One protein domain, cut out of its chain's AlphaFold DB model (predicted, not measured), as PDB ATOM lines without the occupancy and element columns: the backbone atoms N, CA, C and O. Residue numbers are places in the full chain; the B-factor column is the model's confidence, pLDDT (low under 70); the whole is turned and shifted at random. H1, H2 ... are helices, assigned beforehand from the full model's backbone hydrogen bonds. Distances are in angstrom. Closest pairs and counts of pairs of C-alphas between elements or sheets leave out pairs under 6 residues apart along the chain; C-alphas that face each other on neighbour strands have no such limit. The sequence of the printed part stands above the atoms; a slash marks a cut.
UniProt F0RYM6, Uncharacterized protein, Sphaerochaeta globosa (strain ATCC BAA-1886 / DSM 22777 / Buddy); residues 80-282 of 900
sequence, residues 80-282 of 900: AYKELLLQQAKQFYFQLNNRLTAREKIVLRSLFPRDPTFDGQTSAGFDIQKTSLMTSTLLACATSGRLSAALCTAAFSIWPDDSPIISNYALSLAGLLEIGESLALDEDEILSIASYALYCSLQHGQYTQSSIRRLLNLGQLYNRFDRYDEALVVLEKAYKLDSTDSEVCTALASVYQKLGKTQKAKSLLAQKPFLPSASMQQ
ATOM      1  N   ALA A  80      67.374 157.368  60.718       82.94
ATOM      2  CA  ALA A  80      67.861 156.848  59.440       82.94
ATOM      3  C   ALA A  80      67.602 155.337  59.305       82.94
ATOM      4  O   ALA A  80      67.301 154.853  58.211       82.94
ATOM      5  N   TYR A  81      67.643 154.594  60.416       86.12
ATOM      6  CA  TYR A  81      67.287 153.177  60.439       86.12
ATOM      7  C   TYR A  81      65.809 152.936  60.092       86.12
ATOM      8  O   TYR A  81      65.490 152.030  59.321       86.12
ATOM      9  N   LYS A  82      64.895 153.787  60.574       86.88
ATOM     10  CA  LYS A  82      63.471 153.705  60.210       86.88
ATOM     11  C   LYS A  82      63.240 153.927  58.718       86.88
ATOM     12  O   LYS A  82      62.493 153.178  58.085       86.88
ATOM     13  N   GLU A  83      63.888 154.944  58.149       86.81
ATOM     14  CA  GLU A  83      63.809 155.227  56.712       86.81
ATOM     15  C   GLU A  83      64.334 154.052  55.874       86.81
ATOM     16  O   GLU A  83      63.718 153.688  54.867       86.81
ATOM     17  N   LEU A  84      65.420 153.410  56.316       87.81
ATOM     18  CA  LEU A  84      65.958 152.200  55.694       87.81
ATOM     19  C   LEU A  84      64.939 151.049  55.718       87.81
ATOM     20  O   LEU A  84      64.669 150.452  54.671       87.81
ATOM     21  N   LEU A  85      64.323 150.772  56.874       89.06
ATOM     22  CA  LEU A  85      63.329 149.703  57.004       89.06
ATOM     23  C   LEU A  85      62.095 149.940  56.124       89.06
ATOM     24  O   LEU A  85      61.589 149.000  55.511       89.06
ATOM     25  N   LEU A  86      61.611 151.181  56.013       89.75
ATOM     26  CA  LEU A  86      60.489 151.524  55.129       89.75
ATOM     27  C   LEU A  86      60.834 151.297  53.648       89.75
ATOM     28  O   LEU A  86      60.007 150.779  52.888       89.75
ATOM     29  N   GLN A  87      62.058 151.635  53.233       87.56
ATOM     30  CA  GLN A  87      62.532 151.367  51.872       87.56
ATOM     31  C   GLN A  87      62.628 149.865  51.583       87.56
ATOM     32  O   GLN A  87      62.191 149.420  50.518       87.56
ATOM     33  N   GLN A  88      63.146 149.081  52.530       87.81
ATOM     34  CA  GLN A  88      63.211 147.623  52.427       87.81
ATOM     35  C   GLN A  88      61.804 147.000  52.375       87.81
ATOM     36  O   GLN A  88      61.490 146.241  51.455       87.81
ATOM     37  N   ALA A  89      60.905 147.401  53.279       89.62
ATOM     38  CA  ALA A  89      59.515 146.944  53.321       89.62
ATOM     39  C   ALA A  89      58.775 147.188  51.997       89.62
ATOM     40  O   ALA A  89      58.009 146.334  51.546       89.62
ATOM     41  N   LYS A  90      59.040 148.314  51.321       89.75
ATOM     42  CA  LYS A  90      58.473 148.611  49.997       89.75
ATOM     43  C   LYS A  90      58.879 147.579  48.946       89.75
ATOM     44  O   LYS A  90      58.045 147.155  48.139       89.75
ATOM     45  N   GLN A  91      60.147 147.172  48.945       86.12
ATOM     46  CA  GLN A  91      60.640 146.145  48.029       86.12
ATOM     47  C   GLN A  91      59.994 144.789  48.336       86.12
ATOM     48  O   GLN A  91      59.507 144.127  47.415       86.12
ATOM     49  N   PHE A  92      59.909 144.411  49.615       85.38
ATOM     50  CA  PHE A  92      59.307 143.139  50.023       85.38
ATOM     51  C   PHE A  92      57.825 143.068  49.721       85.38
ATOM     52  O   PHE A  92      57.368 142.079  49.156       85.38
ATOM     53  N   TYR A  93      57.076 144.126  50.008       88.88
ATOM     54  CA  TYR A  93      55.655 144.156  49.703       88.88
ATOM     55  C   TYR A  93      55.394 143.951  48.211       88.88
ATOM     56  O   TYR A  93      54.504 143.190  47.839       88.88
ATOM     57  N   PHE A  94      56.200 144.566  47.338       86.69
ATOM     58  CA  PHE A  94      56.074 144.365  45.898       86.69
ATOM     59  C   PHE A  94      56.387 142.918  45.482       86.69
ATOM     60  O   PHE A  94      55.645 142.328  44.691       86.69
ATOM     61  N   GLN A  95      57.449 142.320  46.031       86.44
ATOM     62  CA  GLN A  95      57.795 140.918  45.776       86.44
ATOM     63  C   GLN A  95      56.694 139.961  46.255       86.44
ATOM     64  O   GLN A  95      56.256 139.099  45.491       86.44
ATOM     65  N   LEU A  96      56.200 140.152  47.482       86.19
ATOM     66  CA  LEU A  96      55.140 139.348  48.087       86.19
ATOM     67  C   LEU A  96      53.839 139.479  47.303       86.19
ATOM     68  O   LEU A  96      53.277 138.468  46.890       86.19
ATOM     69  N   ASN A  97      53.404 140.707  47.009       85.69
ATOM     70  CA  ASN A  97      52.180 140.959  46.255       85.69
ATOM     71  C   ASN A  97      52.223 140.289  44.873       85.69
ATOM     72  O   ASN A  97      51.225 139.731  44.430       85.69
ATOM     73  N   ASN A  98      53.375 140.240  44.197       85.31
ATOM     74  CA  ASN A  98      53.495 139.519  42.925       85.31
ATOM     75  C   ASN A  98      53.346 137.996  43.067       85.31
ATOM     76  O   ASN A  98      52.821 137.363  42.148       85.31
ATOM     77  N   ARG A  99      53.743 137.424  44.210       83.56
ATOM     78  CA  ARG A  99      53.662 135.985  44.515       83.56
ATOM     79  C   ARG A  99      52.312 135.538  45.096       83.56
ATOM     80  O   ARG A  99      52.091 134.334  45.215       83.56
ATOM     81  N   LEU A 100      51.413 136.469  45.435       82.50
ATOM     82  CA  LEU A 100      50.060 136.154  45.906       82.50
ATOM     83  C   LEU A 100      49.149 135.662  44.772       82.50
ATOM     84  O   LEU A 100      49.137 136.210  43.660       82.50
ATOM     85  N   THR A 101      48.314 134.673  45.087       80.62
ATOM     86  CA  THR A 101      47.221 134.207  44.227       80.62
ATOM     87  C   THR A 101      46.171 135.303  44.020       80.62
ATOM     88  O   THR A 101      46.066 136.264  44.785       80.62
ATOM     89  N   ALA A 102      45.335 135.159  42.987       73.44
ATOM     90  CA  ALA A 102      44.250 136.108  42.726       73.44
ATOM     91  C   ALA A 102      43.290 136.251  43.925       73.44
ATOM     92  O   ALA A 102      42.848 137.358  44.227       73.44
ATOM     93  N   ARG A 103      43.014 135.150  44.639       66.88
ATOM     94  CA  ARG A 103      42.150 135.140  45.827       66.88
ATOM     95  C   ARG A 103      42.798 135.868  47.005       66.88
ATOM     96  O   ARG A 103      42.148 136.700  47.627       66.88
ATOM     97  N   GLU A 104      44.079 135.624  47.268       74.38
ATOM     98  CA  GLU A 104      44.821 136.315  48.333       74.38
ATOM     99  C   GLU A 104      44.958 137.815  48.059       74.38
ATOM    100  O   GLU A 104      44.811 138.618  48.973       74.38
ATOM    101  N   LYS A 105      45.149 138.218  46.796       77.00
ATOM    102  CA  LYS A 105      45.146 139.636  46.398       77.00
ATOM    103  C   LYS A 105      43.812 140.321  46.680       77.00
ATOM    104  O   LYS A 105      43.802 141.486  47.068       77.00
ATOM    105  N   ILE A 106      42.691 139.621  46.484       68.38
ATOM    106  CA  ILE A 106      41.355 140.143  46.810       68.38
ATOM    107  C   ILE A 106      41.221 140.348  48.320       68.38
ATOM    108  O   ILE A 106      40.760 141.406  48.734       68.38
ATOM    109  N   VAL A 107      41.671 139.384  49.130       64.25
ATOM    110  CA  VAL A 107      41.651 139.490  50.601       64.25
ATOM    111  C   VAL A 107      42.567 140.618  51.086       64.25
ATOM    112  O   VAL A 107      42.155 141.452  51.888       64.25
ATOM    113  N   LEU A 108      43.787 140.715  50.552       73.00
ATOM    114  CA  LEU A 108      44.714 141.801  50.869       73.00
ATOM    115  C   LEU A 108      44.094 143.169  50.550       73.00
ATOM    116  O   LEU A 108      44.151 144.069  51.381       73.00
ATOM    117  N   ARG A 109      43.433 143.307  49.392       71.12
ATOM    118  CA  ARG A 109      42.733 144.540  48.995       71.12
ATOM    119  C   ARG A 109      41.459 144.813  49.790       71.12
ATOM    120  O   ARG A 109      41.094 145.971  49.938       71.12
ATOM    121  N   SER A 110      40.756 143.798  50.290       63.69
ATOM    122  CA  SER A 110      39.583 144.038  51.138       63.69
ATOM    123  C   SER A 110      39.983 144.554  52.518       63.69
ATOM    124  O   SER A 110      39.254 145.351  53.101       63.69
ATOM    125  N   LEU A 111      41.145 144.125  53.022       65.81
ATOM    126  CA  LEU A 111      41.698 144.577  54.299       65.81
ATOM    127  C   LEU A 111      42.464 145.903  54.170       65.81
ATOM    128  O   LEU A 111      42.361 146.748  55.053       65.81
ATOM    129  N   PHE A 112      43.166 146.116  53.054       70.12
ATOM    130  CA  PHE A 112      43.851 147.362  52.701       70.12
ATOM    131  C   PHE A 112      43.431 147.818  51.290       70.12
ATOM    132  O   PHE A 112      44.074 147.467  50.300       70.12
ATOM    133  N   PRO A 113      42.355 148.622  51.164       61.62
ATOM    134  CA  PRO A 113      41.792 149.019  49.866       61.62
ATOM    135  C   PRO A 113      42.668 149.944  49.021       61.62
ATOM    136  O   PRO A 113      42.351 150.195  47.857       61.62
ATOM    137  N   ARG A 114      43.743 150.488  49.597       68.69
ATOM    138  CA  ARG A 114      44.719 151.337  48.913       68.69
ATOM    139  C   ARG A 114      46.100 150.727  49.062       68.69
ATOM    140  O   ARG A 114      46.417 150.193  50.123       68.69
ATOM    141  N   ASP A 115      46.905 150.853  48.013       71.94
ATOM    142  CA  ASP A 115      48.296 150.425  48.068       71.94
ATOM    143  C   ASP A 115      49.058 151.255  49.125       71.94
ATOM    144  O   ASP A 115      48.882 152.479  49.180       71.94
ATOM    145  N   PRO A 116      49.881 150.611  49.970       78.44
ATOM    146  CA  PRO A 116      50.666 151.298  50.988       78.44
ATOM    147  C   PRO A 116      51.682 152.267  50.370       78.44
ATOM    148  O   PRO A 116      52.346 151.960  49.377       78.44
ATOM    149  N   THR A 117      51.812 153.450  50.971       76.25
ATOM    150  CA  THR A 117      52.677 154.546  50.501       76.25
ATOM    151  C   THR A 117      54.126 154.420  50.974       76.25
ATOM    152  O   THR A 117      55.014 154.960  50.312       76.25
ATOM    153  N   PHE A 118      54.381 153.657  52.048       83.31
ATOM    154  CA  PHE A 118      55.705 153.468  52.673       83.31
ATOM    155  C   PHE A 118      56.393 154.776  53.085       83.31
ATOM    156  O   PHE A 118      57.617 154.863  53.105       83.31
ATOM    157  N   ASP A 119      55.606 155.799  53.401       78.88
ATOM    158  CA  ASP A 119      56.056 157.109  53.876       78.88
ATOM    159  C   ASP A 119      55.902 157.267  55.397       78.88
ATOM    160  O   ASP A 119      56.157 158.345  55.933       78.88
ATOM    161  N   GLY A 120      55.475 156.209  56.099       71.00
ATOM    162  CA  GLY A 120      55.249 156.226  57.542       71.00
ATOM    163  C   GLY A 120      54.090 157.128  57.974       71.00
ATOM    164  O   GLY A 120      53.978 157.439  59.159       71.00
ATOM    165  N   GLN A 121      53.247 157.580  57.038       71.19
ATOM    166  CA  GLN A 121      52.111 158.442  57.343       71.19
ATOM    167  C   GLN A 121      50.816 157.639  57.455       71.19
ATOM    168  O   GLN A 121      50.473 156.797  56.624       71.19
ATOM    169  N   THR A 122      50.044 157.948  58.495       60.53
ATOM    170  CA  THR A 122      48.736 157.341  58.730       60.53
ATOM    171  C   THR A 122      47.735 157.818  57.682       60.53
ATOM    172  O   THR A 122      47.402 159.000  57.608       60.53
ATOM    173  N   SER A 123      47.196 156.895  56.883       55.75
ATOM    174  CA  SER A 123      46.057 157.214  56.019       55.75
ATOM    175  C   SER A 123      44.768 157.328  56.847       55.75
ATOM    176  O   SER A 123      44.509 156.526  57.745       55.75
ATOM    177  N   ALA A 124      43.943 158.340  56.561       52.97
ATOM    178  CA  ALA A 124      42.664 158.531  57.242       52.97
ATOM    179  C   ALA A 124      41.728 157.333  56.987       52.97
ATOM    180  O   ALA A 124      41.317 157.107  55.848       52.97
ATOM    181  N   GLY A 125      41.381 156.584  58.041       58.44
ATOM    182  CA  GLY A 125      40.386 155.503  57.980       58.44
ATOM    183  C   GLY A 125      40.743 154.200  58.701       58.44
ATOM    184  O   GLY A 125      39.855 153.368  58.864       58.44
ATOM    185  N   PHE A 126      41.986 154.018  59.161       63.34
ATOM    186  CA  PHE A 126      42.395 152.804  59.876       63.34
ATOM    187  C   PHE A 126      42.637 153.042  61.368       63.34
ATOM    188  O   PHE A 126      43.238 154.036  61.769       63.34
ATOM    189  N   ASP A 127      42.170 152.098  62.183       71.00
ATOM    190  CA  ASP A 127      42.347 152.063  63.634       71.00
ATOM    191  C   ASP A 127      43.525 151.139  63.971       71.00
ATOM    192  O   ASP A 127      43.463 149.932  63.725       71.00
ATOM    193  N   ILE A 128      44.588 151.713  64.540       69.25
ATOM    194  CA  ILE A 128      45.845 151.016  64.833       69.25
ATOM    195  C   ILE A 128      45.651 149.790  65.737       69.25
ATOM    196  O   ILE A 128      46.271 148.754  65.503       69.25
ATOM    197  N   GLN A 129      44.744 149.856  66.721       61.38
ATOM    198  CA  GLN A 129      44.501 148.740  67.640       61.38
ATOM    199  C   GLN A 129      43.824 147.579  66.912       61.38
ATOM    200  O   GLN A 129      44.215 146.424  67.078       61.38
ATOM    201  N   LYS A 130      42.848 147.884  66.047       55.44
ATOM    202  CA  LYS A 130      42.171 146.872  65.223       55.44
ATOM    203  C   LYS A 130      43.116 146.249  64.206       55.44
ATOM    204  O   LYS A 130      43.056 145.042  63.993       55.44
ATOM    205  N   THR A 131      43.999 147.039  63.600       63.84
ATOM    206  CA  THR A 131      44.969 146.533  62.625       63.84
ATOM    207  C   THR A 131      46.061 145.683  63.281       63.84
ATOM    208  O   THR A 131      46.424 144.633  62.750       63.84
ATOM    209  N   SER A 132      46.532 146.073  64.467       58.66
ATOM    210  CA  SER A 132      47.456 145.270  65.274       58.66
ATOM    211  C   SER A 132      46.835 143.926  65.678       58.66
ATOM    212  O   SER A 132      47.428 142.871  65.444       58.66
ATOM    213  N   LEU A 133      45.589 143.939  66.169       49.91
ATOM    214  CA  LEU A 133      44.852 142.717  66.501       49.91
ATOM    215  C   LEU A 133      44.670 141.826  65.265       49.91
ATOM    216  O   LEU A 133      45.054 140.663  65.292       49.91
ATOM    217  N   MET A 134      44.187 142.383  64.154       55.09
ATOM    218  CA  MET A 134      43.982 141.657  62.897       55.09
ATOM    219  C   MET A 134      45.266 140.991  62.380       55.09
ATOM    220  O   MET A 134      45.237 139.824  61.994       55.09
ATOM    221  N   THR A 135      46.395 141.706  62.382       59.25
ATOM    222  CA  THR A 135      47.687 141.144  61.946       59.25
ATOM    223  C   THR A 135      48.180 140.048  62.888       59.25
ATOM    224  O   THR A 135      48.649 139.020  62.412       59.25
ATOM    225  N   SER A 136      47.994 140.206  64.204       52.53
ATOM    226  CA  SER A 136      48.346 139.173  65.186       52.53
ATOM    227  C   SER A 136      47.502 137.899  65.038       52.53
ATOM    228  O   SER A 136      48.044 136.797  65.049       52.53
ATOM    229  N   THR A 137      46.189 138.035  64.816       43.00
ATOM    230  CA  THR A 137      45.281 136.900  64.604       43.00
ATOM    231  C   THR A 137      45.639 136.143  63.328       43.00
ATOM    232  O   THR A 137      45.715 134.921  63.336       43.00
ATOM    233  N   LEU A 138      45.936 136.850  62.235       50.31
ATOM    234  CA  LEU A 138      46.304 136.212  60.966       50.31
ATOM    235  C   LEU A 138      47.689 135.550  61.000       50.31
ATOM    236  O   LEU A 138      47.917 134.574  60.286       50.31
ATOM    237  N   LEU A 139      48.603 136.051  61.833       54.09
ATOM    238  CA  LEU A 139      49.889 135.407  62.086       54.09
ATOM    239  C   LEU A 139      49.713 134.095  62.872       54.09
ATOM    240  O   LEU A 139      50.363 133.106  62.551       54.09
ATOM    241  N   ALA A 140      48.799 134.068  63.848       40.34
ATOM    242  CA  ALA A 140      48.507 132.886  64.664       40.34
ATOM    243  C   ALA A 140      47.669 131.813  63.935       40.34
ATOM    244  O   ALA A 140      47.779 130.633  64.252       40.34
ATOM    245  N   CYS A 141      46.839 132.203  62.961       34.31
ATOM    246  CA  CYS A 141      45.898 131.302  62.278       34.31
ATOM    247  C   CYS A 141      46.434 130.634  60.991       34.31
ATOM    248  O   CYS A 141      45.683 129.918  60.342       34.31
ATOM    249  N   ALA A 142      47.702 130.849  60.611       42.34
ATOM    250  CA  ALA A 142      48.431 130.101  59.568       42.34
ATOM    251  C   ALA A 142      47.698 129.848  58.221       42.34
ATOM    252  O   ALA A 142      47.830 128.782  57.626       42.34
ATOM    253  N   THR A 143      46.961 130.826  57.679       44.53
ATOM    254  CA  THR A 143      46.193 130.630  56.428       44.53
ATOM    255  C   THR A 143      47.019 130.762  55.134       44.53
ATOM    256  O   THR A 143      46.629 130.225  54.103       44.53
ATOM    257  N   SER A 144      48.134 131.508  55.150       63.50
ATOM    258  CA  SER A 144      49.147 131.604  54.073       63.50
ATOM    259  C   SER A 144      50.283 132.517  54.542       63.50
ATOM    260  O   SER A 144      50.060 133.711  54.761       63.50
ATOM    261  N   GLY A 145      51.506 131.987  54.679       69.00
ATOM    262  CA  GLY A 145      52.661 132.765  55.155       69.00
ATOM    263  C   GLY A 145      52.924 134.020  54.314       69.00
ATOM    264  O   GLY A 145      53.216 135.087  54.852       69.00
ATOM    265  N   ARG A 146      52.717 133.937  52.989       80.38
ATOM    266  CA  ARG A 146      52.902 135.068  52.062       80.38
ATOM    267  C   ARG A 146      51.852 136.161  52.261       80.38
ATOM    268  O   ARG A 146      52.195 137.341  52.209       80.38
ATOM    269  N   LEU A 147      50.587 135.793  52.483       79.00
ATOM    270  CA  LEU A 147      49.514 136.758  52.738       79.00
ATOM    271  C   LEU A 147      49.715 137.458  54.086       79.00
ATOM    272  O   LEU A 147      49.613 138.684  54.150       79.00
ATOM    273  N   SER A 148      50.051 136.705  55.138       74.75
ATOM    274  CA  SER A 148      50.322 137.261  56.468       74.75
ATOM    275  C   SER A 148      51.517 138.214  56.444       74.75
ATOM    276  O   SER A 148      51.417 139.324  56.967       74.75
ATOM    277  N   ALA A 149      52.602 137.850  55.753       84.50
ATOM    278  CA  ALA A 149      53.744 138.737  55.558       84.50
ATOM    279  C   ALA A 149      53.382 139.985  54.743       84.50
ATOM    280  O   ALA A 149      53.760 141.090  55.125       84.50
ATOM    281  N   ALA A 150      52.598 139.864  53.664       85.88
ATOM    282  CA  ALA A 150      52.177 141.024  52.875       85.88
ATOM    283  C   ALA A 150      51.319 141.998  53.701       85.88
ATOM    284  O   ALA A 150      51.497 143.213  53.609       85.88
ATOM    285  N   LEU A 151      50.427 141.474  54.547       81.50
ATOM    286  CA  LEU A 151      49.594 142.261  55.457       81.50
ATOM    287  C   LEU A 151      50.410 142.947  56.553       81.50
ATOM    288  O   LEU A 151      50.220 144.139  56.790       81.50
ATOM    289  N   CYS A 152      51.328 142.229  57.201       86.25
ATOM    290  CA  CYS A 152      52.186 142.810  58.235       86.25
ATOM    291  C   CYS A 152      53.138 143.860  57.642       86.25
ATOM    292  O   CYS A 152      53.325 144.914  58.241       86.25
ATOM    293  N   THR A 153      53.653 143.631  56.428       89.44
ATOM    294  CA  THR A 153      54.472 144.610  55.689       89.44
ATOM    295  C   THR A 153      53.668 145.872  55.345       89.44
ATOM    296  O   THR A 153      54.165 146.988  55.500       89.44
ATOM    297  N   ALA A 154      52.405 145.724  54.923       85.88
ATOM    298  CA  ALA A 154      51.508 146.855  54.678       85.88
ATOM    299  C   ALA A 154      51.201 147.633  55.966       85.88
ATOM    300  O   ALA A 154      51.249 148.860  55.960       85.88
ATOM    301  N   ALA A 155      50.940 146.944  57.078       84.25
ATOM    302  CA  ALA A 155      50.723 147.590  58.370       84.25
ATOM    303  C   ALA A 155      51.976 148.355  58.835       84.25
ATOM    304  O   ALA A 155      51.876 149.530  59.185       84.25
ATOM    305  N   PHE A 156      53.160 147.742  58.756       89.56
ATOM    306  CA  PHE A 156      54.430 148.390  59.102       89.56
ATOM    307  C   PHE A 156      54.683 149.665  58.285       89.56
ATOM    308  O   PHE A 156      55.126 150.669  58.832       89.56
ATOM    309  N   SER A 157      54.309 149.674  57.003       86.81
ATOM    310  CA  SER A 157      54.462 150.856  56.143       86.81
ATOM    311  C   SER A 157      53.677 152.095  56.606       86.81
ATOM    312  O   SER A 157      54.037 153.215  56.240       86.81
ATOM    313  N   ILE A 158      52.606 151.887  57.382       81.88
ATOM    314  CA  ILE A 158      51.694 152.927  57.876       81.88
ATOM    315  C   ILE A 158      52.070 153.337  59.305       81.88
ATOM    316  O   ILE A 158      51.962 154.511  59.653       81.88
ATOM    317  N   TRP A 159      52.516 152.380  60.125       85.38
ATOM    318  CA  TRP A 159      52.883 152.595  61.527       85.38
ATOM    319  C   TRP A 159      54.282 152.041  61.834       85.38
ATOM    320  O   TRP A 159      54.412 151.050  62.557       85.38
ATOM    321  N   PRO A 160      55.343 152.674  61.306       87.81
ATOM    322  CA  PRO A 160      56.711 152.187  61.466       87.81
ATOM    323  C   PRO A 160      57.272 152.383  62.880       87.81
ATOM    324  O   PRO A 160      58.306 151.807  63.188       87.81
ATOM    325  N   ASP A 161      56.593 153.169  63.722       86.19
ATOM    326  CA  ASP A 161      56.976 153.446  65.113       86.19
ATOM    327  C   ASP A 161      56.181 152.593  66.131       86.19
ATOM    328  O   ASP A 161      56.452 152.632  67.332       86.19
ATOM    329  N   ASP A 162      55.181 151.819  65.682       87.38
ATOM    330  CA  ASP A 162      54.329 151.018  66.568       87.38
ATOM    331  C   ASP A 162      54.943 149.642  66.849       87.38
ATOM    332  O   ASP A 162      54.932 148.734  66.017       87.38
ATOM    333  N   SER A 163      55.458 149.478  68.067       88.75
ATOM    334  CA  SER A 163      56.129 148.256  68.527       88.75
ATOM    335  C   SER A 163      55.371 146.942  68.221       88.75
ATOM    336  O   SER A 163      55.996 146.002  67.715       88.75
ATOM    337  N   PRO A 164      54.048 146.820  68.471       78.75
ATOM    338  CA  PRO A 164      53.260 145.669  68.029       78.75
ATOM    339  C   PRO A 164      53.323 145.355  66.544       78.75
ATOM    340  O   PRO A 164      53.551 144.200  66.179       78.75
ATOM    341  N   ILE A 165      53.149 146.360  65.697       83.94
ATOM    342  CA  ILE A 165      53.140 146.183  64.249       83.94
ATOM    343  C   ILE A 165      54.529 145.784  63.737       83.94
ATOM    344  O   ILE A 165      54.632 144.833  62.960       83.94
ATOM    345  N   ILE A 166      55.594 146.429  64.224       90.56
ATOM    346  CA  ILE A 166      56.984 146.089  63.864       90.56
ATOM    347  C   ILE A 166      57.303 144.642  64.272       90.56
ATOM    348  O   ILE A 166      57.914 143.884  63.521       90.56
ATOM    349  N   SER A 167      56.846 144.222  65.453       86.94
ATOM    350  CA  SER A 167      57.071 142.864  65.952       86.94
ATOM    351  C   SER A 167      56.313 141.807  65.146       86.94
ATOM    352  O   SER A 167      56.887 140.764  64.841       86.94
ATOM    353  N   ASN A 168      55.059 142.071  64.761       85.19
ATOM    354  CA  ASN A 168      54.299 141.179  63.880       85.19
ATOM    355  C   ASN A 168      54.954 141.085  62.493       85.19
ATOM    356  O   ASN A 168      55.018 140.004  61.912       85.19
ATOM    357  N   TYR A 169      55.488 142.201  61.988       90.38
ATOM    358  CA  TYR A 169      56.261 142.243  60.750       90.38
ATOM    359  C   TYR A 169      57.506 141.349  60.822       90.38
ATOM    360  O   TYR A 169      57.630 140.452  59.988       90.38
ATOM    361  N   ALA A 170      58.346 141.484  61.855       90.62
ATOM    362  CA  ALA A 170      59.519 140.624  62.046       90.62
ATOM    363  C   ALA A 170      59.159 139.128  62.108       90.62
ATOM    364  O   ALA A 170      59.738 138.316  61.389       90.62
ATOM    365  N   LEU A 171      58.151 138.762  62.911       85.25
ATOM    366  CA  LEU A 171      57.703 137.370  63.034       85.25
ATOM    367  C   LEU A 171      57.161 136.809  61.710       85.25
ATOM    368  O   LEU A 171      57.393 135.645  61.390       85.25
ATOM    369  N   SER A 172      56.456 137.631  60.925       86.62
ATOM    370  CA  SER A 172      55.932 137.213  59.621       86.62
ATOM    371  C   SER A 172      57.038 136.933  58.599       86.62
ATOM    372  O   SER A 172      56.897 136.022  57.788       86.62
ATOM    373  N   LEU A 173      58.145 137.681  58.661       87.75
ATOM    374  CA  LEU A 173      59.314 137.466  57.808       87.75
ATOM    375  C   LEU A 173      60.095 136.218  58.227       87.75
ATOM    376  O   LEU A 173      60.477 135.434  57.363       87.75
ATOM    377  N   ALA A 174      60.263 135.992  59.534       85.31
ATOM    378  CA  ALA A 174      60.897 134.779  60.054       85.31
ATOM    379  C   ALA A 174      60.172 133.513  59.574       85.31
ATOM    380  O   ALA A 174      60.800 132.604  59.040       85.31
ATOM    381  N   GLY A 175      58.836 133.501  59.656       80.38
ATOM    382  CA  GLY A 175      58.033 132.375  59.177       80.38
ATOM    383  C   GLY A 175      58.151 132.118  57.669       80.38
ATOM    384  O   GLY A 175      57.959 130.988  57.229       80.38
ATOM    385  N   LEU A 176      58.482 133.133  56.859       80.31
ATOM    386  CA  LEU A 176      58.776 132.943  55.434       80.31
ATOM    387  C   LEU A 176      60.171 132.351  55.196       80.31
ATOM    388  O   LEU A 176      60.332 131.505  54.317       80.31
ATOM    389  N   LEU A 177      61.170 132.781  55.968       81.50
ATOM    390  CA  LEU A 177      62.532 132.260  55.859       81.50
ATOM    391  C   LEU A 177      62.586 130.764  56.222       81.50
ATOM    392  O   LEU A 177      63.191 129.977  55.496       81.50
ATOM    393  N   GLU A 178      61.861 130.355  57.270       72.19
ATOM    394  CA  GLU A 178      61.751 128.959  57.729       72.19
ATOM    395  C   GLU A 178      61.157 128.013  56.667       72.19
ATOM    396  O   GLU A 178      61.591 126.870  56.535       72.19
ATOM    397  N   ILE A 179      60.195 128.480  55.860       69.81
ATOM    398  CA  ILE A 179      59.600 127.683  54.768       69.81
ATOM    399  C   ILE A 179      60.441 127.695  53.477       69.81
ATOM    400  O   ILE A 179      59.992 127.203  52.439       69.81
ATOM    401  N   GLY A 180      61.654 128.256  53.524       70.88
ATOM    402  CA  GLY A 180      62.600 128.284  52.410       70.88
ATOM    403  C   GLY A 180      62.261 129.297  51.314       70.88
ATOM    404  O   GLY A 180      62.733 129.157  50.183       70.88
ATOM    405  N   GLU A 181      61.440 130.315  51.602       75.31
ATOM    406  CA  GLU A 181      61.224 131.404  50.649       75.31
ATOM    407  C   GLU A 181      62.497 132.232  50.497       75.31
ATOM    408  O   GLU A 181      63.032 132.777  51.459       75.31
ATOM    409  N   SER A 182      62.956 132.388  49.254       69.88
ATOM    410  CA  SER A 182      64.047 133.310  48.956       69.88
ATOM    411  C   SER A 182      63.553 134.747  49.145       69.88
ATOM    412  O   SER A 182      62.833 135.292  48.294       69.88
ATOM    413  N   LEU A 183      63.933 135.309  50.290       70.50
ATOM    414  CA  LEU A 183      63.866 136.719  50.647       70.50
ATOM    415  C   LEU A 183      65.268 137.327  50.515       70.50
ATOM    416  O   LEU A 183      66.272 136.629  50.622       70.50
ATOM    417  N   ALA A 184      65.340 138.636  50.281       70.31
ATOM    418  CA  ALA A 184      66.602 139.378  50.322       70.31
ATOM    419  C   ALA A 184      66.918 139.864  51.750       70.31
ATOM    420  O   ALA A 184      67.378 140.990  51.904       70.31
ATOM    421  N   LEU A 185      66.579 139.047  52.756       77.69
ATOM    422  CA  LEU A 185      66.876 139.283  54.166       77.69
ATOM    423  C   LEU A 185      67.488 138.034  54.783       77.69
ATOM    424  O   LEU A 185      67.023 136.929  54.487       77.69
ATOM    425  N   ASP A 186      68.468 138.220  55.657       83.94
ATOM    426  CA  ASP A 186      68.991 137.158  56.514       83.94
ATOM    427  C   ASP A 186      68.373 137.172  57.929       83.94
ATOM    428  O   ASP A 186      67.524 138.002  58.276       83.94
ATOM    429  N   GLU A 187      68.750 136.183  58.741       87.44
ATOM    430  CA  GLU A 187      68.278 136.036  60.121       87.44
ATOM    431  C   GLU A 187      68.660 137.244  60.992       87.44
ATOM    432  O   GLU A 187      67.867 137.670  61.836       87.44
ATOM    433  N   ASP A 188      69.841 137.831  60.766       87.81
ATOM    434  CA  ASP A 188      70.346 138.974  61.529       87.81
ATOM    435  C   ASP A 188      69.530 140.240  61.243       87.81
ATOM    436  O   ASP A 188      69.184 140.980  62.169       87.81
ATOM    437  N   GLU A 189      69.135 140.470  59.990       88.62
ATOM    438  CA  GLU A 189      68.257 141.583  59.630       88.62
ATOM    439  C   GLU A 189      66.866 141.444  60.271       88.62
ATOM    440  O   GLU A 189      66.323 142.418  60.799       88.62
ATOM    441  N   ILE A 190      66.301 140.232  60.317       90.44
ATOM    442  CA  ILE A 190      65.007 139.973  60.977       90.44
ATOM    443  C   ILE A 190      65.107 140.194  62.492       90.44
ATOM    444  O   ILE A 190      64.231 140.833  63.090       90.44
ATOM    445  N   LEU A 191      66.180 139.710  63.118       91.69
ATOM    446  CA  LEU A 191      66.457 139.942  64.537       91.69
ATOM    447  C   LEU A 191      66.668 141.432  64.836       91.69
ATOM    448  O   LEU A 191      66.225 141.914  65.881       91.69
ATOM    449  N   SER A 192      67.264 142.185  63.910       90.81
ATOM    450  CA  SER A 192      67.414 143.637  64.017       90.81
ATOM    451  C   SER A 192      66.060 144.358  63.960       90.81
ATOM    452  O   SER A 192      65.807 145.262  64.757       90.81
ATOM    453  N   ILE A 193      65.126 143.923  63.102       92.56
ATOM    454  CA  ILE A 193      63.744 144.446  63.077       92.56
ATOM    455  C   ILE A 193      63.012 144.120  64.391       92.56
ATOM    456  O   ILE A 193      62.342 144.983  64.962       92.56
ATOM    457  N   ALA A 194      63.150 142.899  64.911       91.56
ATOM    458  CA  ALA A 194      62.553 142.515  66.192       91.56
ATOM    459  C   ALA A 194      63.150 143.301  67.379       91.56
ATOM    460  O   ALA A 194      62.421 143.699  68.292       91.56
ATOM    461  N   SER A 195      64.452 143.587  67.337       91.44
ATOM    462  CA  SER A 195      65.149 144.429  68.317       91.44
ATOM    463  C   SER A 195      64.685 145.885  68.240       91.44
ATOM    464  O   SER A 195      64.466 146.520  69.272       91.44
ATOM    465  N   TYR A 196      64.428 146.395  67.033       91.88
ATOM    466  CA  TYR A 196      63.815 147.707  66.829       91.88
ATOM    467  C   TYR A 196      62.384 147.764  67.384       91.88
ATOM    468  O   TYR A 196      62.019 148.716  68.071       91.88
ATOM    469  N   ALA A 197      61.593 146.698  67.217       91.94
ATOM    470  CA  ALA A 197      60.269 146.601  67.833       91.94
ATOM    471  C   ALA A 197      60.329 146.675  69.368       91.94
ATOM    472  O   ALA A 197      59.446 147.264  70.001       91.94
ATOM    473  N   LEU A 198      61.351 146.073  69.982       91.19
ATOM    474  CA  LEU A 198      61.601 146.181  71.417       91.19
ATOM    475  C   LEU A 198      62.027 147.602  71.803       91.19
ATOM    476  O   LEU A 198      61.479 148.138  72.768       91.19
ATOM    477  N   TYR A 199      62.925 148.229  71.042       90.12
ATOM    478  CA  TYR A 199      63.346 149.618  71.247       90.12
ATOM    479  C   TYR A 199      62.149 150.584  71.247       90.12
ATOM    480  O   TYR A 199      61.964 151.340  72.201       90.12
ATOM    481  N   CYS A 200      61.251 150.472  70.263       88.31
ATOM    482  CA  CYS A 200      60.023 151.273  70.180       88.31
ATOM    483  C   CYS A 200      59.009 150.987  71.307       88.31
ATOM    484  O   CYS A 200      58.060 151.745  71.488       88.31
ATOM    485  N   SER A 201      59.167 149.896  72.067       88.00
ATOM    486  CA  SER A 201      58.296 149.579  73.214       88.00
ATOM    487  C   SER A 201      58.701 150.288  74.509       88.00
ATOM    488  O   SER A 201      57.956 150.247  75.495       88.00
ATOM    489  N   LEU A 202      59.898 150.879  74.540       86.81
ATOM    490  CA  LEU A 202      60.434 151.526  75.728       86.81
ATOM    491  C   LEU A 202      59.730 152.860  75.974       86.81
ATOM    492  O   LEU A 202      59.481 153.636  75.055       86.81
ATOM    493  N   GLN A 203      59.486 153.174  77.243       78.81
ATOM    494  CA  GLN A 203      59.048 154.507  77.652       78.81
ATOM    495  C   GLN A 203      60.185 155.178  78.416       78.81
ATOM    496  O   GLN A 203      60.635 154.660  79.434       78.81
ATOM    497  N   HIS A 204      60.675 156.318  77.920       79.19
ATOM    498  CA  HIS A 204      61.839 157.024  78.485       79.19
ATOM    499  C   HIS A 204      63.078 156.117  78.666       79.19
ATOM    500  O   HIS A 204      63.806 156.240  79.649       79.19
ATOM    501  N   GLY A 205      63.296 155.173  77.740       78.12
ATOM    502  CA  GLY A 205      64.406 154.213  77.796       78.12
ATOM    503  C   GLY A 205      64.236 153.086  78.823       78.12
ATOM    504  O   GLY A 205      65.175 152.331  79.056       78.12
ATOM    505  N   GLN A 206      63.060 152.956  79.446       81.56
ATOM    506  CA  GLN A 206      62.766 151.911  80.426       81.56
ATOM    507  C   GLN A 206      61.834 150.841  79.853       81.56
ATOM    508  O   GLN A 206      60.912 151.135  79.086       81.56
ATOM    509  N   TYR A 207      62.072 149.593  80.266       83.50
ATOM    510  CA  TYR A 207      61.201 148.459  79.969       83.50
ATOM    511  C   TYR A 207      59.827 148.652  80.615       83.50
ATOM    512  O   TYR A 207      59.718 149.044  81.776       83.50
ATOM    513  N   THR A 208      58.778 148.339  79.865       77.69
ATOM    514  CA  THR A 208      57.381 148.431  80.304       77.69
ATOM    515  C   THR A 208      56.694 147.069  80.214       77.69
ATOM    516  O   THR A 208      57.252 146.123  79.659       77.69
ATOM    517  N   GLN A 209      55.446 146.963  80.687       71.69
ATOM    518  CA  GLN A 209      54.649 145.742  80.503       71.69
ATOM    519  C   GLN A 209      54.512 145.369  79.013       71.69
ATOM    520  O   GLN A 209      54.564 144.197  78.651       71.69
ATOM    521  N   SER A 210      54.418 146.363  78.119       71.38
ATOM    522  CA  SER A 210      54.414 146.136  76.666       71.38
ATOM    523  C   SER A 210      55.739 145.592  76.123       71.38
ATOM    524  O   SER A 210      55.732 144.924  75.089       71.38
ATOM    525  N   SER A 211      56.860 145.829  76.812       82.50
ATOM    526  CA  SER A 211      58.174 145.301  76.431       82.50
ATOM    527  C   SER A 211      58.298 143.796  76.679       82.50
ATOM    528  O   SER A 211      59.040 143.141  75.954       82.50
ATOM    529  N   ILE A 212      57.545 143.222  77.630       80.75
ATOM    530  CA  ILE A 212      57.575 141.778  77.941       80.75
ATOM    531  C   ILE A 212      57.217 140.955  76.704       80.75
ATOM    532  O   ILE A 212      57.965 140.062  76.317       80.75
ATOM    533  N   ARG A 213      56.126 141.310  76.015       79.94
ATOM    534  CA  ARG A 213      55.702 140.623  74.787       79.94
ATOM    535  C   ARG A 213      56.735 140.750  73.659       79.94
ATOM    536  O   ARG A 213      56.867 139.836  72.852       79.94
ATOM    537  N   ARG A 214      57.482 141.859  73.592       89.75
ATOM    538  CA  ARG A 214      58.545 142.054  72.585       89.75
ATOM    539  C   ARG A 214      59.791 141.248  72.908       89.75
ATOM    540  O   ARG A 214      60.332 140.623  72.005       89.75
ATOM    541  N   LEU A 215      60.188 141.202  74.178       87.50
ATOM    542  CA  LEU A 215      61.251 140.322  74.658       87.50
ATOM    543  C   LEU A 215      60.890 138.852  74.414       87.50
ATOM    544  O   LEU A 215      61.712 138.112  73.893       87.50
ATOM    545  N   LEU A 216      59.652 138.438  74.699       84.31
ATOM    546  CA  LEU A 216      59.169 137.088  74.400       84.31
ATOM    547  C   LEU A 216      59.326 136.748  72.913       84.31
ATOM    548  O   LEU A 216      59.955 135.747  72.577       84.31
ATOM    549  N   ASN A 217      58.795 137.594  72.029       85.19
ATOM    550  CA  ASN A 217      58.850 137.365  70.586       85.19
ATOM    551  C   ASN A 217      60.298 137.346  70.064       85.19
ATOM    552  O   ASN A 217      60.647 136.494  69.254       85.19
ATOM    553  N   LEU A 218      61.154 138.251  70.548       90.94
ATOM    554  CA  LEU A 218      62.573 138.292  70.196       90.94
ATOM    555  C   LEU A 218      63.323 137.048  70.695       90.94
ATOM    556  O   LEU A 218      64.089 136.446  69.952       90.94
ATOM    557  N   GLY A 219      63.067 136.620  71.931       88.50
ATOM    558  CA  GLY A 219      63.642 135.405  72.500       88.50
ATOM    559  C   GLY A 219      63.206 134.142  71.759       88.50
ATOM    560  O   GLY A 219      64.015 133.245  71.532       88.50
ATOM    561  N   GLN A 220      61.950 134.084  71.309       83.81
ATOM    562  CA  GLN A 220      61.465 133.007  70.445       83.81
ATOM    563  C   GLN A 220      62.134 133.018  69.066       83.81
ATOM    564  O   GLN A 220      62.414 131.943  68.546       83.81
ATOM    565  N   LEU A 221      62.418 134.190  68.487       86.56
ATOM    566  CA  LEU A 221      63.170 134.293  67.231       86.56
ATOM    567  C   LEU A 221      64.611 133.805  67.390       86.56
ATOM    568  O   LEU A 221      65.055 132.987  66.593       86.56
ATOM    569  N   TYR A 222      65.310 134.217  68.451       90.25
ATOM    570  CA  TYR A 222      66.633 133.668  68.759       90.25
ATOM    571  C   TYR A 222      66.591 132.143  68.933       90.25
ATOM    572  O   TYR A 222      67.437 131.443  68.391       90.25
ATOM    573  N   ASN A 223      65.578 131.609  69.626       84.31
ATOM    574  CA  ASN A 223      65.412 130.161  69.791       84.31
ATOM    575  C   ASN A 223      65.158 129.440  68.452       84.31
ATOM    576  O   ASN A 223      65.671 128.346  68.247       84.31
ATOM    577  N   ARG A 224      64.374 130.041  67.549       83.62
ATOM    578  CA  ARG A 224      64.073 129.491  66.213       83.62
ATOM    579  C   ARG A 224      65.288 129.468  65.292       83.62
ATOM    580  O   ARG A 224      65.433 128.522  64.532       83.62
ATOM    581  N   PHE A 225      66.158 130.468  65.392       87.81
ATOM    582  CA  PHE A 225      67.420 130.543  64.650       87.81
ATOM    583  C   PHE A 225      68.579 129.827  65.363       87.81
ATOM    584  O   PHE A 225      69.743 130.129  65.127       87.81
ATOM    585  N   ASP A 226      68.275 128.904  66.283       88.94
ATOM    586  CA  ASP A 226      69.250 128.110  67.044       88.94
ATOM    587  C   ASP A 226      70.278 128.931  67.862       88.94
ATOM    588  O   ASP A 226      71.307 128.418  68.312       88.94
ATOM    589  N   ARG A 227      69.978 130.205  68.142       90.12
ATOM    590  CA  ARG A 227      70.771 131.135  68.967       90.12
ATOM    591  C   ARG A 227      70.332 131.063  70.429       90.12
ATOM    592  O   ARG A 227      69.784 132.003  71.006       90.12
ATOM    593  N   TYR A 228      70.502 129.881  71.018       86.75
ATOM    594  CA  TYR A 228      69.930 129.544  72.325       86.75
ATOM    595  C   TYR A 228      70.477 130.388  73.486       86.75
ATOM    596  O   TYR A 228      69.738 130.657  74.435       86.75
ATOM    597  N   ASP A 229      71.742 130.811  73.427       86.06
ATOM    598  CA  ASP A 229      72.356 131.624  74.481       86.06
ATOM    599  C   ASP A 229      71.759 133.041  74.502       86.06
ATOM    600  O   ASP A 229      71.367 133.534  75.562       86.06
ATOM    601  N   GLU A 230      71.578 133.671  73.339       87.50
ATOM    602  CA  GLU A 230      70.880 134.957  73.232       87.50
ATOM    603  C   GLU A 230      69.394 134.843  73.594       87.50
ATOM    604  O   GLU A 230      68.859 135.706  74.297       87.50
ATOM    605  N   ALA A 231      68.732 133.755  73.181       88.00
ATOM    606  CA  ALA A 231      67.344 133.481  73.547       88.00
ATOM    607  C   ALA A 231      67.165 133.428  75.069       88.00
ATOM    608  O   ALA A 231      66.225 134.012  75.609       88.00
ATOM    609  N   LEU A 232      68.091 132.763  75.765       88.25
ATOM    610  CA  LEU A 232      68.090 132.643  77.218       88.25
ATOM    611  C   LEU A 232      68.220 134.018  77.884       88.25
ATOM    612  O   LEU A 232      67.405 134.343  78.743       88.25
ATOM    613  N   VAL A 233      69.166 134.855  77.448       87.75
ATOM    614  CA  VAL A 233      69.373 136.205  78.006       87.75
ATOM    615  C   VAL A 233      68.116 137.078  77.857       87.75
ATOM    616  O   VAL A 233      67.689 137.740  78.810       87.75
ATOM    617  N   VAL A 234      67.480 137.055  76.681       89.06
ATOM    618  CA  VAL A 234      66.273 137.850  76.399       89.06
ATOM    619  C   VAL A 234      65.059 137.340  77.183       89.06
ATOM    620  O   VAL A 234      64.326 138.133  77.785       89.06
ATOM    621  N   LEU A 235      64.839 136.024  77.217       87.00
ATOM    622  CA  LEU A 235      63.700 135.420  77.913       87.00
ATOM    623  C   LEU A 235      63.843 135.500  79.435       87.00
ATOM    624  O   LEU A 235      62.848 135.713  80.125       87.00
ATOM    625  N   GLU A 236      65.061 135.425  79.977       88.06
ATOM    626  CA  GLU A 236      65.303 135.686  81.399       88.06
ATOM    627  C   GLU A 236      65.024 137.147  81.764       88.06
ATOM    628  O   GLU A 236      64.533 137.424  82.861       88.06
ATOM    629  N   LYS A 237      65.273 138.099  80.854       88.56
ATOM    630  CA  LYS A 237      64.868 139.496  81.063       88.56
ATOM    631  C   LYS A 237      63.348 139.635  81.094       88.56
ATOM    632  O   LYS A 237      62.837 140.287  82.003       88.56
ATOM    633  N   ALA A 238      62.634 138.995  80.164       85.31
ATOM    634  CA  ALA A 238      61.169 138.956  80.173       85.31
ATOM    635  C   ALA A 238      60.634 138.343  81.477       85.31
ATOM    636  O   ALA A 238      59.759 138.920  82.116       85.31
ATOM    637  N   TYR A 239      61.235 137.238  81.925       85.25
ATOM    638  CA  TYR A 239      60.861 136.540  83.154       85.25
ATOM    639  C   TYR A 239      61.146 137.364  84.417       85.25
ATOM    640  O   TYR A 239      60.397 137.310  85.385       85.25
ATOM    641  N   LYS A 240      62.219 138.165  84.434       85.62
ATOM    642  CA  LYS A 240      62.502 139.095  85.543       85.62
ATOM    643  C   LYS A 240      61.493 140.244  85.615       85.62
ATOM    644  O   LYS A 240      61.236 140.736  86.711       85.62
ATOM    645  N   LEU A 241      60.973 140.694  84.471       82.12
ATOM    646  CA  LEU A 241      59.946 141.739  84.410       82.12
ATOM    647  C   LEU A 241      58.580 141.202  84.845       82.12
ATOM    648  O   LEU A 241      57.871 141.883  85.581       82.12
ATOM    649  N   ASP A 242      58.246 139.980  84.433       74.31
ATOM    650  CA  ASP A 242      57.054 139.274  84.881       74.31
ATOM    651  C   ASP A 242      57.315 137.766  84.962       74.31
ATOM    652  O   ASP A 242      57.237 137.030  83.978       74.31
ATOM    653  N   SER A 243      57.592 137.292  86.177       73.56
ATOM    654  CA  SER A 243      57.818 135.869  86.452       73.56
ATOM    655  C   SER A 243      56.521 135.059  86.472       73.56
ATOM    656  O   SER A 243      56.516 133.859  86.760       73.56
ATOM    657  N   THR A 244      55.390 135.720  86.218       63.84
ATOM    658  CA  THR A 244      54.065 135.120  86.185       63.84
ATOM    659  C   THR A 244      53.535 134.875  84.778       63.84
ATOM    660  O   THR A 244      52.560 134.134  84.656       63.84
ATOM    661  N   ASP A 245      54.202 135.403  83.748       61.66
ATOM    662  CA  ASP A 245      53.830 135.233  82.345       61.66
ATOM    663  C   ASP A 245      54.109 133.794  81.858       61.66
ATOM    664  O   ASP A 245      55.252 133.345  81.729       61.66
ATOM    665  N   SER A 246      53.029 133.049  81.596       58.12
ATOM    666  CA  SER A 246      53.072 131.630  81.211       58.12
ATOM    667  C   SER A 246      53.782 131.392  79.876       58.12
ATOM    668  O   SER A 246      54.427 130.356  79.695       58.12
ATOM    669  N   GLU A 247      53.673 132.322  78.929       60.53
ATOM    670  CA  GLU A 247      54.297 132.169  77.614       60.53
ATOM    671  C   GLU A 247      55.811 132.376  77.705       60.53
ATOM    672  O   GLU A 247      56.578 131.635  77.086       60.53
ATOM    673  N   VAL A 248      56.249 133.312  78.552       71.06
ATOM    674  CA  VAL A 248      57.666 133.520  78.878       71.06
ATOM    675  C   VAL A 248      58.265 132.293  79.560       71.06
ATOM    676  O   VAL A 248      59.327 131.825  79.144       71.06
ATOM    677  N   CYS A 249      57.577 131.711  80.547       66.00
ATOM    678  CA  CYS A 249      58.017 130.471  81.196       66.00
ATOM    679  C   CYS A 249      58.144 129.309  80.201       66.00
ATOM    680  O   CYS A 249      59.112 128.550  80.255       66.00
ATOM    681  N   THR A 250      57.193 129.187  79.270       63.16
ATOM    682  CA  THR A 250      57.195 128.147  78.228       63.16
ATOM    683  C   THR A 250      58.372 128.309  77.275       63.16
ATOM    684  O   THR A 250      59.113 127.356  77.029       63.16
ATOM    685  N   ALA A 251      58.574 129.525  76.765       68.38
ATOM    686  CA  ALA A 251      59.674 129.828  75.863       68.38
ATOM    687  C   ALA A 251      61.031 129.586  76.545       68.38
ATOM    688  O   ALA A 251      61.910 128.954  75.963       68.38
ATOM    689  N   LEU A 252      61.186 130.011  77.803       77.44
ATOM    690  CA  LEU A 252      62.421 129.817  78.563       77.44
ATOM    691  C   LEU A 252      62.674 128.332  78.884       77.44
ATOM    692  O   LEU A 252      63.806 127.858  78.776       77.44
ATOM    693  N   ALA A 253      61.630 127.567  79.215       73.00
ATOM    694  CA  ALA A 253      61.732 126.121  79.412       73.00
ATOM    695  C   ALA A 253      62.130 125.384  78.123       73.00
ATOM    696  O   ALA A 253      62.973 124.487  78.182       73.00
ATOM    697  N   SER A 254      61.584 125.792  76.971       69.88
ATOM    698  CA  SER A 254      61.958 125.265  75.652       69.88
ATOM    699  C   SER A 254      63.452 125.470  75.373       69.88
ATOM    700  O   SER A 254      64.154 124.517  75.030       69.88
ATOM    701  N   VAL A 255      63.978 126.671  75.635       75.62
ATOM    702  CA  VAL A 255      65.415 126.968  75.498       75.62
ATOM    703  C   VAL A 255      66.257 126.143  76.478       75.62
ATOM    704  O   VAL A 255      67.258 125.543  76.085       75.62
ATOM    705  N   TYR A 256      65.846 126.023  77.747       77.44
ATOM    706  CA  TYR A 256      66.541 125.155  78.706       77.44
ATOM    707  C   TYR A 256      66.566 123.688  78.260       77.44
ATOM    708  O   TYR A 256      67.575 123.018  78.469       77.44
ATOM    709  N   GLN A 257      65.504 123.189  77.627       69.62
ATOM    710  CA  GLN A 257      65.464 121.834  77.080       69.62
ATOM    711  C   GLN A 257      66.422 121.664  75.895       69.62
ATOM    712  O   GLN A 257      67.173 120.691  75.872       69.62
ATOM    713  N   LYS A 258      66.451 122.618  74.953       74.50
ATOM    714  CA  LYS A 258      67.391 122.618  73.813       74.50
ATOM    715  C   LYS A 258      68.855 122.648  74.266       74.50
ATOM    716  O   LYS A 258      69.697 121.990  73.666       74.50
ATOM    717  N   LEU A 259      69.135 123.304  75.392       79.88
ATOM    718  CA  LEU A 259      70.445 123.324  76.053       79.88
ATOM    719  C   LEU A 259      70.724 122.097  76.952       79.88
ATOM    720  O   LEU A 259      71.722 122.081  77.675       79.88
ATOM    721  N   GLY A 260      69.845 121.088  76.981       75.06
ATOM    722  CA  GLY A 260      69.999 119.875  77.801       75.06
ATOM    723  C   GLY A 260      69.785 120.075  79.311       75.06
ATOM    724  O   GLY A 260      70.057 119.176  80.108       75.06
ATOM    725  N   LYS A 261      69.279 121.235  79.743       77.00
ATOM    726  CA  LYS A 261      69.011 121.603  81.148       77.00
ATOM    727  C   LYS A 261      67.595 121.186  81.581       77.00
ATOM    728  O   LYS A 261      66.847 121.973  82.167       77.00
ATOM    729  N   THR A 262      67.231 119.929  81.339       58.00
ATOM    730  CA  THR A 262      65.866 119.386  81.502       58.00
ATOM    731  C   THR A 262      65.276 119.586  82.902       58.00
ATOM    732  O   THR A 262      64.092 119.879  83.039       58.00
ATOM    733  N   GLN A 263      66.086 119.487  83.961       54.06
ATOM    734  CA  GLN A 263      65.590 119.662  85.332       54.06
ATOM    735  C   GLN A 263      65.178 121.111  85.633       54.06
ATOM    736  O   GLN A 263      64.193 121.333  86.336       54.06
ATOM    737  N   LYS A 264      65.894 122.096  85.068       66.19
ATOM    738  CA  LYS A 264      65.544 123.517  85.208       66.19
ATOM    739  C   LYS A 264      64.245 123.825  84.468       66.19
ATOM    740  O   LYS A 264      63.370 124.463  85.048       66.19
ATOM    741  N   ALA A 265      64.087 123.289  83.255       58.97
ATOM    742  CA  ALA A 265      62.837 123.373  82.502       58.97
ATOM    743  C   ALA A 265      61.659 122.816  83.322       58.97
ATOM    744  O   ALA A 265      60.699 123.534  83.573       58.97
ATOM    745  N   LYS A 266      61.780 121.594  83.862       51.06
ATOM    746  CA  LYS A 266      60.743 120.992  84.720       51.06
ATOM    747  C   LYS A 266      60.404 121.849  85.938       51.06
ATOM    748  O   LYS A 266      59.231 122.065  86.214       51.06
ATOM    749  N   SER A 267      61.409 122.369  86.648       59.75
ATOM    750  CA  SER A 267      61.170 123.221  87.820       59.75
ATOM    751  C   SER A 267      60.479 124.541  87.475       59.75
ATOM    752  O   SER A 267      59.627 124.991  88.237       59.75
ATOM    753  N   LEU A 268      60.813 125.136  86.325       60.12
ATOM    754  CA  LEU A 268      60.222 126.388  85.862       60.12
ATOM    755  C   LEU A 268      58.745 126.196  85.493       60.12
ATOM    756  O   LEU A 268      57.915 127.043  85.808       60.12
ATOM    757  N   LEU A 269      58.417 125.056  84.880       53.12
ATOM    758  CA  LEU A 269      57.047 124.720  84.503       53.12
ATOM    759  C   LEU A 269      56.196 124.247  85.693       53.12
ATOM    760  O   LEU A 269      55.012 124.553  85.743       53.12
ATOM    761  N   ALA A 270      56.795 123.573  86.680       49.47
ATOM    762  CA  ALA A 270      56.094 123.062  87.862       49.47
ATOM    763  C   ALA A 270      55.670 124.152  88.865       49.47
ATOM    764  O   ALA A 270      54.745 123.946  89.646       49.47
ATOM    765  N   GLN A 271      56.335 125.313  88.874       48.50
ATOM    766  CA  GLN A 271      56.043 126.410  89.811       48.50
ATOM    767  C   GLN A 271      54.761 127.191  89.479       48.50
ATOM    768  O   GLN A 271      54.366 128.085  90.232       48.50
ATOM    769  N   LYS A 272      54.090 126.867  88.372       49.88
ATOM    770  CA  LYS A 272      52.868 127.532  87.926       49.88
ATOM    771  C   LYS A 272      51.871 126.488  87.429       49.88
ATOM    772  O   LYS A 272      52.280 125.511  86.805       49.88
ATOM    773  N   PRO A 273      50.559 126.712  87.613       39.66
ATOM    774  CA  PRO A 273      49.591 126.129  86.709       39.66
ATOM    775  C   PRO A 273      49.884 126.765  85.351       39.66
ATOM    776  O   PRO A 273      49.462 127.884  85.068       39.66
ATOM    777  N   PHE A 274      50.722 126.091  84.565       38.16
ATOM    778  CA  PHE A 274      50.813 126.270  83.126       38.16
ATOM    779  C   PHE A 274      49.374 126.480  82.656       38.16
ATOM    780  O   PHE A 274      48.534 125.668  83.030       38.16
ATOM    781  N   LEU A 275      49.045 127.575  81.970       41.91
ATOM    782  CA  LEU A 275      47.828 127.606  81.165       41.91
ATOM    783  C   LEU A 275      48.209 126.822  79.925       41.91
ATOM    784  O   LEU A 275      48.870 127.387  79.048       41.91
ATOM    785  N   PRO A 276      47.871 125.531  79.813       39.47
ATOM    786  CA  PRO A 276      48.010 124.920  78.528       39.47
ATOM    787  C   PRO A 276      46.747 125.331  77.780       39.47
ATOM    788  O   PRO A 276      45.635 125.090  78.258       39.47
ATOM    789  N   SER A 277      46.904 125.991  76.633       43.62
ATOM    790  CA  SER A 277      45.797 126.251  75.706       43.62
ATOM    791  C   SER A 277      44.835 125.061  75.726       43.62
ATOM    792  O   SER A 277      45.303 123.919  75.722       43.62
ATOM    793  N   ALA A 278      43.532 125.322  75.855       40.38
ATOM    794  CA  ALA A 278      42.484 124.375  76.258       40.38
ATOM    795  C   ALA A 278      42.619 122.923  75.754       40.38
ATOM    796  O   ALA A 278      42.232 122.006  76.469       40.38
ATOM    797  N   SER A 279      43.256 122.713  74.603       41.34
ATOM    798  CA  SER A 279      43.894 121.469  74.161       41.34
ATOM    799  C   SER A 279      44.493 120.555  75.256       41.34
ATOM    800  O   SER A 279      44.187 119.372  75.200       41.34
ATOM    801  N   MET A 280      45.282 120.986  76.265       41.31
ATOM    802  CA  MET A 280      45.812 119.992  77.246       41.31
ATOM    803  C   MET A 280      44.845 119.618  78.382       41.31
ATOM    804  O   MET A 280      44.864 118.468  78.821       41.31
ATOM    805  N   GLN A 281      43.994 120.532  78.873       47.19
ATOM    806  CA  GLN A 281      42.946 120.162  79.847       47.19
ATOM    807  C   GLN A 281      41.923 119.215  79.201       47.19
ATOM    808  O   GLN A 281      41.473 118.247  79.812       47.19
ATOM    809  N   GLN A 282      41.634 119.461  77.928       46.84
ATOM    810  CA  GLN A 282      40.819 118.630  77.061       46.84
ATOM    811  C   GLN A 282      41.477 117.271  76.769       46.84
ATOM    812  O   GLN A 282      40.827 116.240  76.935       46.84
TER     813      GLN A 282
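This is residues 80 to 282 of the 900 residues of an uncharacterized protein of Sphaerochaeta globosa (strain ATCC BAA-1886 / DSM 22777 / Buddy) (UniProt F0RYM6). Helical hairpins stand side by side in a winding two-layer row: H3, H5, H7 and H9 make one layer, each touching the next, and H4, H6, H8 and H10 make the other, which fits against the first. At one end of the row H1, the longest helix, and the shorter H2 pack on H4; at the other end a tail, residues 277 to 282, sticks out with the tiny H11. H3 to H9 form an up-and-down bundle, each helix running against the one before it. The printed part has 203 residues with eleven named helices, H1 to H11 in order, and no named strand, and its class is all helix. It is compact, with a radius of gyration of the C-alphas of 17.6 A and spans of 51 by 41 by 30 A.

Find C-alpha 80 at (67.861, 156.848, 59.440); from there H1, residues 80 to 99, runs 29.3 A to C-alpha 99 at (53.662, 135.985, 44.515). Next come H2, residues 102 to 111, 14.6 A long, and, after a stretch with no named element, H3, residues 128 to 140, 18.3 A. Read on to H4, residues 145 to 158, 20.4 A; H5, residues 163 to 178, 22.8 A; and H6, residues 187 to 199, 18.2 A. H7, residues 209 to 224, spans 23.6 A, H8, residues 228 to 241, 19.9 A, and H9, residues 246 to 258, 18.5 A. H10, residues 262 to 270, is 12.2 A long, and H11, residues 279 to 282, 5.1 A, ending at C-alpha 282 at (40.819, 118.630, 77.061).

Start at H1, which touches H4 at 38 degrees, only just a steep tilt, opposite ways; their closest C-alphas, of Tyr 93 and Ala 150, are 5.7 A apart. H1 and H6 are near each other. H4 touches H2 with residues 147 to 151 alone, and the closest C-alphas, of Glu 104 and Leu 147, are 6.5 A apart. Seven helical hairpins follow: H3 and H4, H4 and H5, H5 and H6, H6 and H7, H7 and H8, H8 and H9, H9 and H10. Among them, H4 and H5 touch at a shallow tilt of 29 degrees, closest at the C-alphas of Cys 152 and Tyr 169, 4.8 A apart. H7 and H8 touch at a shallow tilt of 17 degrees, closest at the C-alphas of Gly 219 and Ala 231, 4.3 A apart. Now look one helix further on: H3 touches H5, the same way, closest at the C-alphas of Ser 132 and Ile 165, 5.8 A apart. H7 touches H5 with residues 214 to 221 alone, and H9 with residues 216 to 223 alone; the closest C-alphas are those of Ser 167 and Arg 214, 6.8 A apart, and of Leu 216 and Val 248, 5.9 A apart. H4 and H6 are apart, as are H6 and H8, and H8 and H10. H11 touches no helix. In H1, H2, H3, H5, H6, H8, H9 and H10 every O i to N i+4 pair is within hydrogen-bond range; in H4 it is 9 of 10 and in H7 10 of 12, while H11 is too short for such a pair, and its one O i to N i+3 pair is not within range.

The C-alphas farthest apart, of Ala 124 and Gln 263, are 53.2 A apart. The printed part has no cut. The link from H2 to H3, residues 112 to 127, is long, and its C-alphas lie 19 to 25 A from the mean of the C-alphas. The mean pLDDT of the printed part is 75.0; look for values under 70 in 62 residues, among them 128 to 145 and 262 to 282.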